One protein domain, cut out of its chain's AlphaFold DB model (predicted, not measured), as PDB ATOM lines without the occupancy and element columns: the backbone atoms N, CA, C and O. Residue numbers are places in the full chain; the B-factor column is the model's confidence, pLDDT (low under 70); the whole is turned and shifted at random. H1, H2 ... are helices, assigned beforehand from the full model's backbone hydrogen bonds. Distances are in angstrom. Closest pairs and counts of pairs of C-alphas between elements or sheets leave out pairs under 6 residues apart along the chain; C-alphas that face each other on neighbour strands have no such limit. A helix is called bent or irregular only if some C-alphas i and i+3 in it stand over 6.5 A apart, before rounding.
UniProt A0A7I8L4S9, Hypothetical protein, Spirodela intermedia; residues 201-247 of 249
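AT A GLANCE: This is residues 201 to 247 of the 249 residues of the protein "Hypothetical protein" of Spirodela intermedia (UniProt A0A7I8L4S9). What is the shape of this domain? Two helices, the longest one H3 and H1, lie side by side and run the same way, and the chain between them folds back along one side of the pair, with the short H2 in it. The leading residues 201 to 206 run back past H1 on the side away from H3. What is it made of, and how large is it? The printed part has 47 residues with three named helices, in the order H1, H2, H3 along the chain, and no named strand, and its class is all helix. It is compact, with a radius of gyration of the C-alphas of 10.0 A, and the C-alphas span 24 by 23 by 16 A.

HOW THE PARTS SIT: What does the longest helix touch? H3, residues 232 to 246, touches H1, residues 207 to 218, and their closest C-alphas are those of Val 235 and Val 208, 6.5 A apart. Their lines stand at a shallow tilt of 17 degrees, and they run the same way. Where is the third helix? H2, residues 224 to 227, is close to H1 but not clearly touching, with the closest C-alphas, those of Phe 226 and Val 208, 7.6 A apart. H2 and H3 are only just apart, the closest C-alphas being 8.3 A from each other. How do the helix backbones run? In H1 and H3 every O i to N i+4 pair is within hydrogen-bond range. H2 is too short for such a pair, but its one O i to N i+3 pair is within range.

IN THESE COORDINATES: Where does the longest helix lie? H3 begins at C-alpha 232, at (46.430, 8.198, 119.089), and ends at C-alpha 246, at (39.459, -0.607, 101.518), 20.9 A away. Where does the first helix begin? H1 begins at C-alpha 207, at (42.408, 13.441, 113.431), and measures 16.8 A from first to last C-alpha. What of the shortest helix? H2 is only just irregular: C-alphas 224 and 227 are 6.7 A apart.

THE WHOLE: How far does the printed part reach? The two C-alphas farthest apart are those of Glu 228 and Gly 247, 26.4 A. The C-alphas of Arg 201 and Gly 247, the first and last printed, are 21.5 A apart. Is there a cut or a long link? The printed part has no cut, and the links from H1 to H2, with 5 residues between them, and from H2 to H3, with 4, are both tight. How confident is the model? The mean pLDDT of the printed part is 87.8, and no printed residue is under 70; the mean of H2 is 77.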
ATOM      1  N   ARG A 201      36.737  16.481 100.099       88.69
ATOM      2  CA  ARG A 201      36.301  17.301 101.231       88.69
ATOM      3  C   ARG A 201      37.530  17.920 101.912       88.69
ATOM      4  O   ARG A 201      38.548  17.239 102.029       88.69
ATOM      5  N   PRO A 202      37.448  19.174 102.394       91.69
ATOM      6  CA  PRO A 202      38.506  19.737 103.221       91.69
ATOM      7  C   PRO A 202      38.741  18.881 104.482       91.69
ATOM      8  O   PRO A 202      37.754  18.450 105.097       91.69
ATOM      9  N   PRO A 203      40.015  18.656 104.867       90.38
ATOM     10  CA  PRO A 203      40.367  17.931 106.083       90.38
ATOM     11  C   PRO A 203      39.764  18.607 107.316       90.38
ATOM     12  O   PRO A 203      39.755  19.836 107.419       90.38
ATOM     13  N   GLN A 204      39.266  17.806 108.254       91.69
ATOM     14  CA  GLN A 204      38.890  18.265 109.586       91.69
ATOM     15  C   GLN A 204      40.139  18.631 110.407       91.69
ATOM     16  O   GLN A 204      41.217  18.094 110.153       91.69
ATOM     17  N   PRO A 205      40.013  19.535 111.396       87.81
ATOM     18  CA  PRO A 205      41.134  19.922 112.254       87.81
ATOM     19  C   PRO A 205      41.542  18.809 113.229       87.81
ATOM     20  O   PRO A 205      42.687  18.768 113.664       87.81
ATOM     21  N   SER A 206      40.615  17.911 113.575       89.31
ATOM     22  CA  SER A 206      40.870  16.777 114.460       89.31
ATOM     23  C   SER A 206      41.068  15.495 113.662       89.31
ATOM     24  O   SER A 206      40.254  15.144 112.804       89.31
ATOM     25  N   CYS A 207      42.122  14.752 114.002       90.19
ATOM     26  CA  CYS A 207      42.408  13.441 113.431       90.19
ATOM     27  C   CYS A 207      41.222  12.478 113.624       90.19
ATOM     28  O   CYS A 207      40.764  11.832 112.685       90.19
ATOM     29  N   VAL A 208      40.642  12.466 114.827       90.44
ATOM     30  CA  VAL A 208      39.503  11.616 115.197       90.44
ATOM     31  C   VAL A 208      38.271  11.923 114.341       90.44
ATOM     32  O   VAL A 208      37.607  11.011 113.845       90.44
ATOM     33  N   GLU A 209      37.958  13.205 114.153       91.44
ATOM     34  CA  GLU A 209      36.819  13.640 113.338       91.44
ATOM     35  C   GLU A 209      37.017  13.310 111.861       91.44
ATOM     36  O   GLU A 209      36.068  12.908 111.187       91.44
ATOM     37  N   GLU A 210      38.247  13.434 111.368       93.25
ATOM     38  CA  GLU A 210      38.569  13.097 109.990       93.25
ATOM     39  C   GLU A 210      38.400  11.601 109.723       93.25
ATOM     40  O   GLU A 210      37.763  11.221 108.740       93.25
ATOM     41  N   VAL A 211      38.881  10.738 110.625       92.19
ATOM     42  CA  VAL A 211      38.666   9.293 110.486       92.19
ATOM     43  C   VAL A 211      37.166   8.973 110.529       92.19
ATOM     44  O   VAL A 211      36.688   8.249 109.658       92.19
ATOM     45  N   LYS A 212      36.376   9.565 111.440       91.94
ATOM     46  CA  LYS A 212      34.905   9.393 111.439       91.94
ATOM     47  C   LYS A 212      34.274   9.816 110.109       91.94
ATOM     48  O   LYS A 212      33.400   9.119 109.594       91.94
ATOM     49  N   ALA A 213      34.712  10.939 109.544       92.31
ATOM     50  CA  ALA A 213      34.228  11.412 108.254       92.31
ATOM     51  C   ALA A 213      34.567  10.428 107.124       92.31
ATOM     52  O   ALA A 213      33.721  10.197 106.260       92.31
ATOM     53  N   LEU A 214      35.753   9.812 107.153       92.62
ATOM     54  CA  LEU A 214      36.138   8.774 106.197       92.62
ATOM     55  C   LEU A 214      35.275   7.510 106.328       92.62
ATOM     56  O   LEU A 214      34.833   6.987 105.309       92.62
ATOM     57  N   TYR A 215      34.957   7.055 107.544       93.12
ATOM     58  CA  TYR A 215      34.022   5.936 107.753       93.12
ATOM     59  C   TYR A 215      32.656   6.216 107.115       93.12
ATOM     60  O   TYR A 215      32.162   5.415 106.319       93.12
ATOM     61  N   LEU A 216      32.087   7.395 107.391       91.62
ATOM     62  CA  LEU A 216      30.812   7.824 106.810       91.62
ATOM     63  C   LEU A 216      30.883   7.958 105.286       91.62
ATOM     64  O   LEU A 216      29.921   7.629 104.596       91.62
ATOM     65  N   PHE A 217      32.017   8.419 104.755       92.00
ATOM     66  CA  PHE A 217      32.231   8.562 103.319       92.00
ATOM     67  C   PHE A 217      32.256   7.207 102.598       92.00
ATOM     68  O   PHE A 217      31.658   7.070 101.534       92.00
ATOM     69  N   VAL A 218      32.894   6.195 103.192       90.62
ATOM     70  CA  VAL A 218      32.887   4.816 102.670       90.62
ATOM     71  C   VAL A 218      31.523   4.137 102.892       90.62
ATOM     72  O   VAL A 218      31.217   3.127 102.262       90.62
ATOM     73  N   GLY A 219      30.665   4.711 103.742       91.44
ATOM     74  CA  GLY A 219      29.346   4.171 104.076       91.44
ATOM     75  C   GLY A 219      29.392   3.093 105.159       91.44
ATOM     76  O   GLY A 219      28.492   2.260 105.235       91.44
ATOM     77  N   ILE A 220      30.444   3.092 105.981       90.88
ATOM     78  CA  ILE A 220      30.610   2.185 107.115       90.88
ATOM     79  C   ILE A 220      30.178   2.925 108.377       90.88
ATOM     80  O   ILE A 220      30.583   4.063 108.617       90.88
ATOM     81  N   GLU A 221      29.370   2.270 109.205       89.38
ATOM     82  CA  GLU A 221      28.988   2.815 110.502       89.38
ATOM     83  C   GLU A 221      30.222   2.891 111.425       89.38
ATOM     84  O   GLU A 221      30.867   1.864 111.671       89.38
ATOM     85  N   PRO A 222      30.599   4.086 111.918       85.38
ATOM     86  CA  PRO A 222      31.728   4.218 112.826       85.38
ATOM     87  C   PRO A 222      31.412   3.512 114.158       85.38
ATOM     88  O   PRO A 222      30.336   3.722 114.721       85.38
ATOM     89  N   PRO A 223      32.335   2.700 114.710       81.38
ATOM     90  CA  PRO A 223      32.126   2.048 116.000       81.38
ATOM     91  C   PRO A 223      31.850   3.067 117.109       81.38
ATOM     92  O   PRO A 223      32.602   4.029 117.239       81.38
ATOM     93  N   ILE A 224      30.848   2.812 117.956       79.38
ATOM     94  CA  ILE A 224      30.388   3.715 119.037       79.38
ATOM     95  C   ILE A 224      31.538   4.180 119.953       79.38
ATOM     96  O   ILE A 224      31.539   5.310 120.428       79.38
ATOM     97  N   SER A 225      32.584   3.362 120.116       77.00
ATOM     98  CA  SER A 225      33.774   3.711 120.908       77.00
ATOM     99  C   SER A 225      34.537   4.947 120.418       77.00
ATOM    100  O   SER A 225      35.394   5.451 121.130       77.00
ATOM    101  N   PHE A 226      34.240   5.466 119.223       78.00
ATOM    102  CA  PHE A 226      34.879   6.649 118.643       78.00
ATOM    103  C   PHE A 226      34.689   7.951 119.438       78.00
ATOM    104  O   PHE A 226      35.388   8.925 119.171       78.00
ATOM    105  N   GLU A 227      33.709   8.027 120.337       74.19
ATOM    106  CA  GLU A 227      33.487   9.201 121.197       74.19
ATOM    107  C   GLU A 227      34.489   9.275 122.356       74.19
ATOM    108  O   GLU A 227      34.795  10.365 122.825       74.19
ATOM    109  N   GLU A 228      35.066   8.140 122.745       73.06
ATOM    110  CA  GLU A 228      36.020   8.023 123.856       73.06
ATOM    111  C   GLU A 228      37.480   7.941 123.368       73.06
ATOM    112  O   GLU A 228      38.412   7.833 124.162       73.06
ATOM    113  N   CYS A 229      37.702   7.993 122.051       71.00
ATOM    114  CA  CYS A 229      39.022   7.862 121.433       71.00
ATOM    115  C   CYS A 229      39.765   9.195 121.414       71.00
ATOM    116  O   CYS A 229      39.808   9.862 120.383       71.00
ATOM    117  N   SER A 230      40.346   9.574 122.547       75.19
ATOM    118  CA  SER A 230      41.301  10.690 122.615       75.19
ATOM    119  C   SER A 230      42.740  10.243 122.337       75.19
ATOM    120  O   SER A 230      43.595  11.069 122.028       75.19
ATOM    121  N   ASP A 231      43.003   8.938 122.428       85.00
ATOM    122  CA  ASP A 231      44.343   8.371 122.303       85.00
ATOM    123  C   ASP A 231      44.700   8.074 120.845       85.00
ATOM    124  O   ASP A 231      43.918   7.460 120.110       85.00
ATOM    125  N   LEU A 232      45.919   8.448 120.441       86.12
ATOM    126  CA  LEU A 232      46.430   8.198 119.089       86.12
ATOM    127  C   LEU A 232      46.436   6.710 118.718       86.12
ATOM    128  O   LEU A 232      46.126   6.377 117.579       86.12
ATOM    129  N   GLU A 233      46.747   5.820 119.664       86.06
ATOM    130  CA  GLU A 233      46.797   4.371 119.414       86.06
ATOM    131  C   GLU A 233      45.432   3.821 118.980       86.06
ATOM    132  O   GLU A 233      45.333   3.053 118.027       86.06
ATOM    133  N   ASN A 234      44.353   4.284 119.614       88.69
ATOM    134  CA  ASN A 234      43.000   3.844 119.283       88.69
ATOM    135  C   ASN A 234      42.555   4.377 117.909       88.69
ATOM    136  O   ASN A 234      41.842   3.705 117.160       88.69
ATOM    137  N   VAL A 235      42.997   5.588 117.550       89.75
ATOM    138  CA  VAL A 235      42.771   6.148 116.210       89.75
ATOM    139  C   VAL A 235      43.526   5.351 115.148       89.75
ATOM    140  O   VAL A 235      42.939   5.062 114.105       89.75
ATOM    141  N   ASP A 236      44.774   4.951 115.415       90.50
ATOM    142  CA  ASP A 236      45.565   4.113 114.507       90.50
ATOM    143  C   ASP A 236      44.903   2.748 114.279       90.50
ATOM    144  O   ASP A 236      44.693   2.361 113.132       90.50
ATOM    145  N   ASP A 237      44.445   2.072 115.338       90.06
ATOM    146  CA  ASP A 237      43.741   0.785 115.230       90.06
ATOM    147  C   ASP A 237      42.492   0.879 114.335       90.06
ATOM    148  O   ASP A 237      42.218   0.018 113.488       90.06
ATOM    149  N   LYS A 238      41.721   1.959 114.486       90.88
ATOM    150  CA  LYS A 238      40.534   2.222 113.661       90.88
ATOM    151  C   LYS A 238      40.916   2.561 112.222       90.88
ATOM    152  O   LYS A 238      40.255   2.120 111.283       90.88
ATOM    153  N   LEU A 239      41.993   3.308 112.023       90.94
ATOM    154  CA  LEU A 239      42.495   3.634 110.695       90.94
ATOM    155  C   LEU A 239      43.014   2.387 109.966       90.94
ATOM    156  O   LEU A 239      42.708   2.194 108.789       90.94
ATOM    157  N   GLN A 240      43.709   1.493 110.671       90.56
ATOM    158  CA  GLN A 240      44.131   0.183 110.174       90.56
ATOM    159  C   GLN A 240      42.938  -0.674 109.757       90.56
ATOM    160  O   GLN A 240      42.952  -1.296 108.693       90.56
ATOM    161  N   PHE A 241      41.873  -0.679 110.558       90.44
ATOM    162  CA  PHE A 241      40.641  -1.366 110.191       90.44
ATOM    163  C   PHE A 241      40.037  -0.791 108.904       90.44
ATOM    164  O   PHE A 241      39.654  -1.547 108.010       90.44
ATOM    165  N   LEU A 242      40.008   0.535 108.768       91.19
ATOM    166  CA  LEU A 242      39.524   1.186 107.555       91.19
ATOM    167  C   LEU A 242      40.391   0.835 106.332       91.19
ATOM    168  O   LEU A 242      39.846   0.492 105.282       91.19
ATOM    169  N   LYS A 243      41.725   0.831 106.474       90.62
ATOM    170  CA  LYS A 243      42.657   0.344 105.437       90.62
ATOM    171  C   LYS A 243      42.334  -1.093 105.033       90.62
ATOM    172  O   LYS A 243      42.248  -1.373 103.841       90.62
ATOM    173  N   SER A 244      42.097  -1.973 106.005       89.94
ATOM    174  CA  SER A 244      41.747  -3.379 105.772       89.94
ATOM    175  C   SER A 244      40.457  -3.531 104.959       89.94
ATOM    176  O   SER A 244      40.410  -4.338 104.033       89.94
ATOM    177  N   ILE A 245      39.435  -2.705 105.224       90.06
ATOM    178  CA  ILE A 245      38.182  -2.728 104.450       90.06
ATOM    179  C   ILE A 245      38.391  -2.237 103.017       90.06
ATOM    180  O   ILE A 245      37.862  -2.827 102.078       90.06
ATOM    181  N   ILE A 246      39.159  -1.163 102.844       89.12
ATOM    182  CA  ILE A 246      39.459  -0.607 101.518       89.12
ATOM    183  C   ILE A 246      40.424  -1.530 100.744       89.12
ATOM    184  O   ILE A 246      40.513  -1.451  99.520       89.12
ATOM    185  N   GLY A 247      41.112  -2.443 101.435       86.75
ATOM    186  CA  GLY A 247      42.098  -3.351 100.853       86.75
ATOM    187  C   GLY A 247      43.471  -2.704 100.659       86.75
ATOM    188  O   GLY A 247      44.229  -3.121  99.785       86.75
TER     189      GLY A 247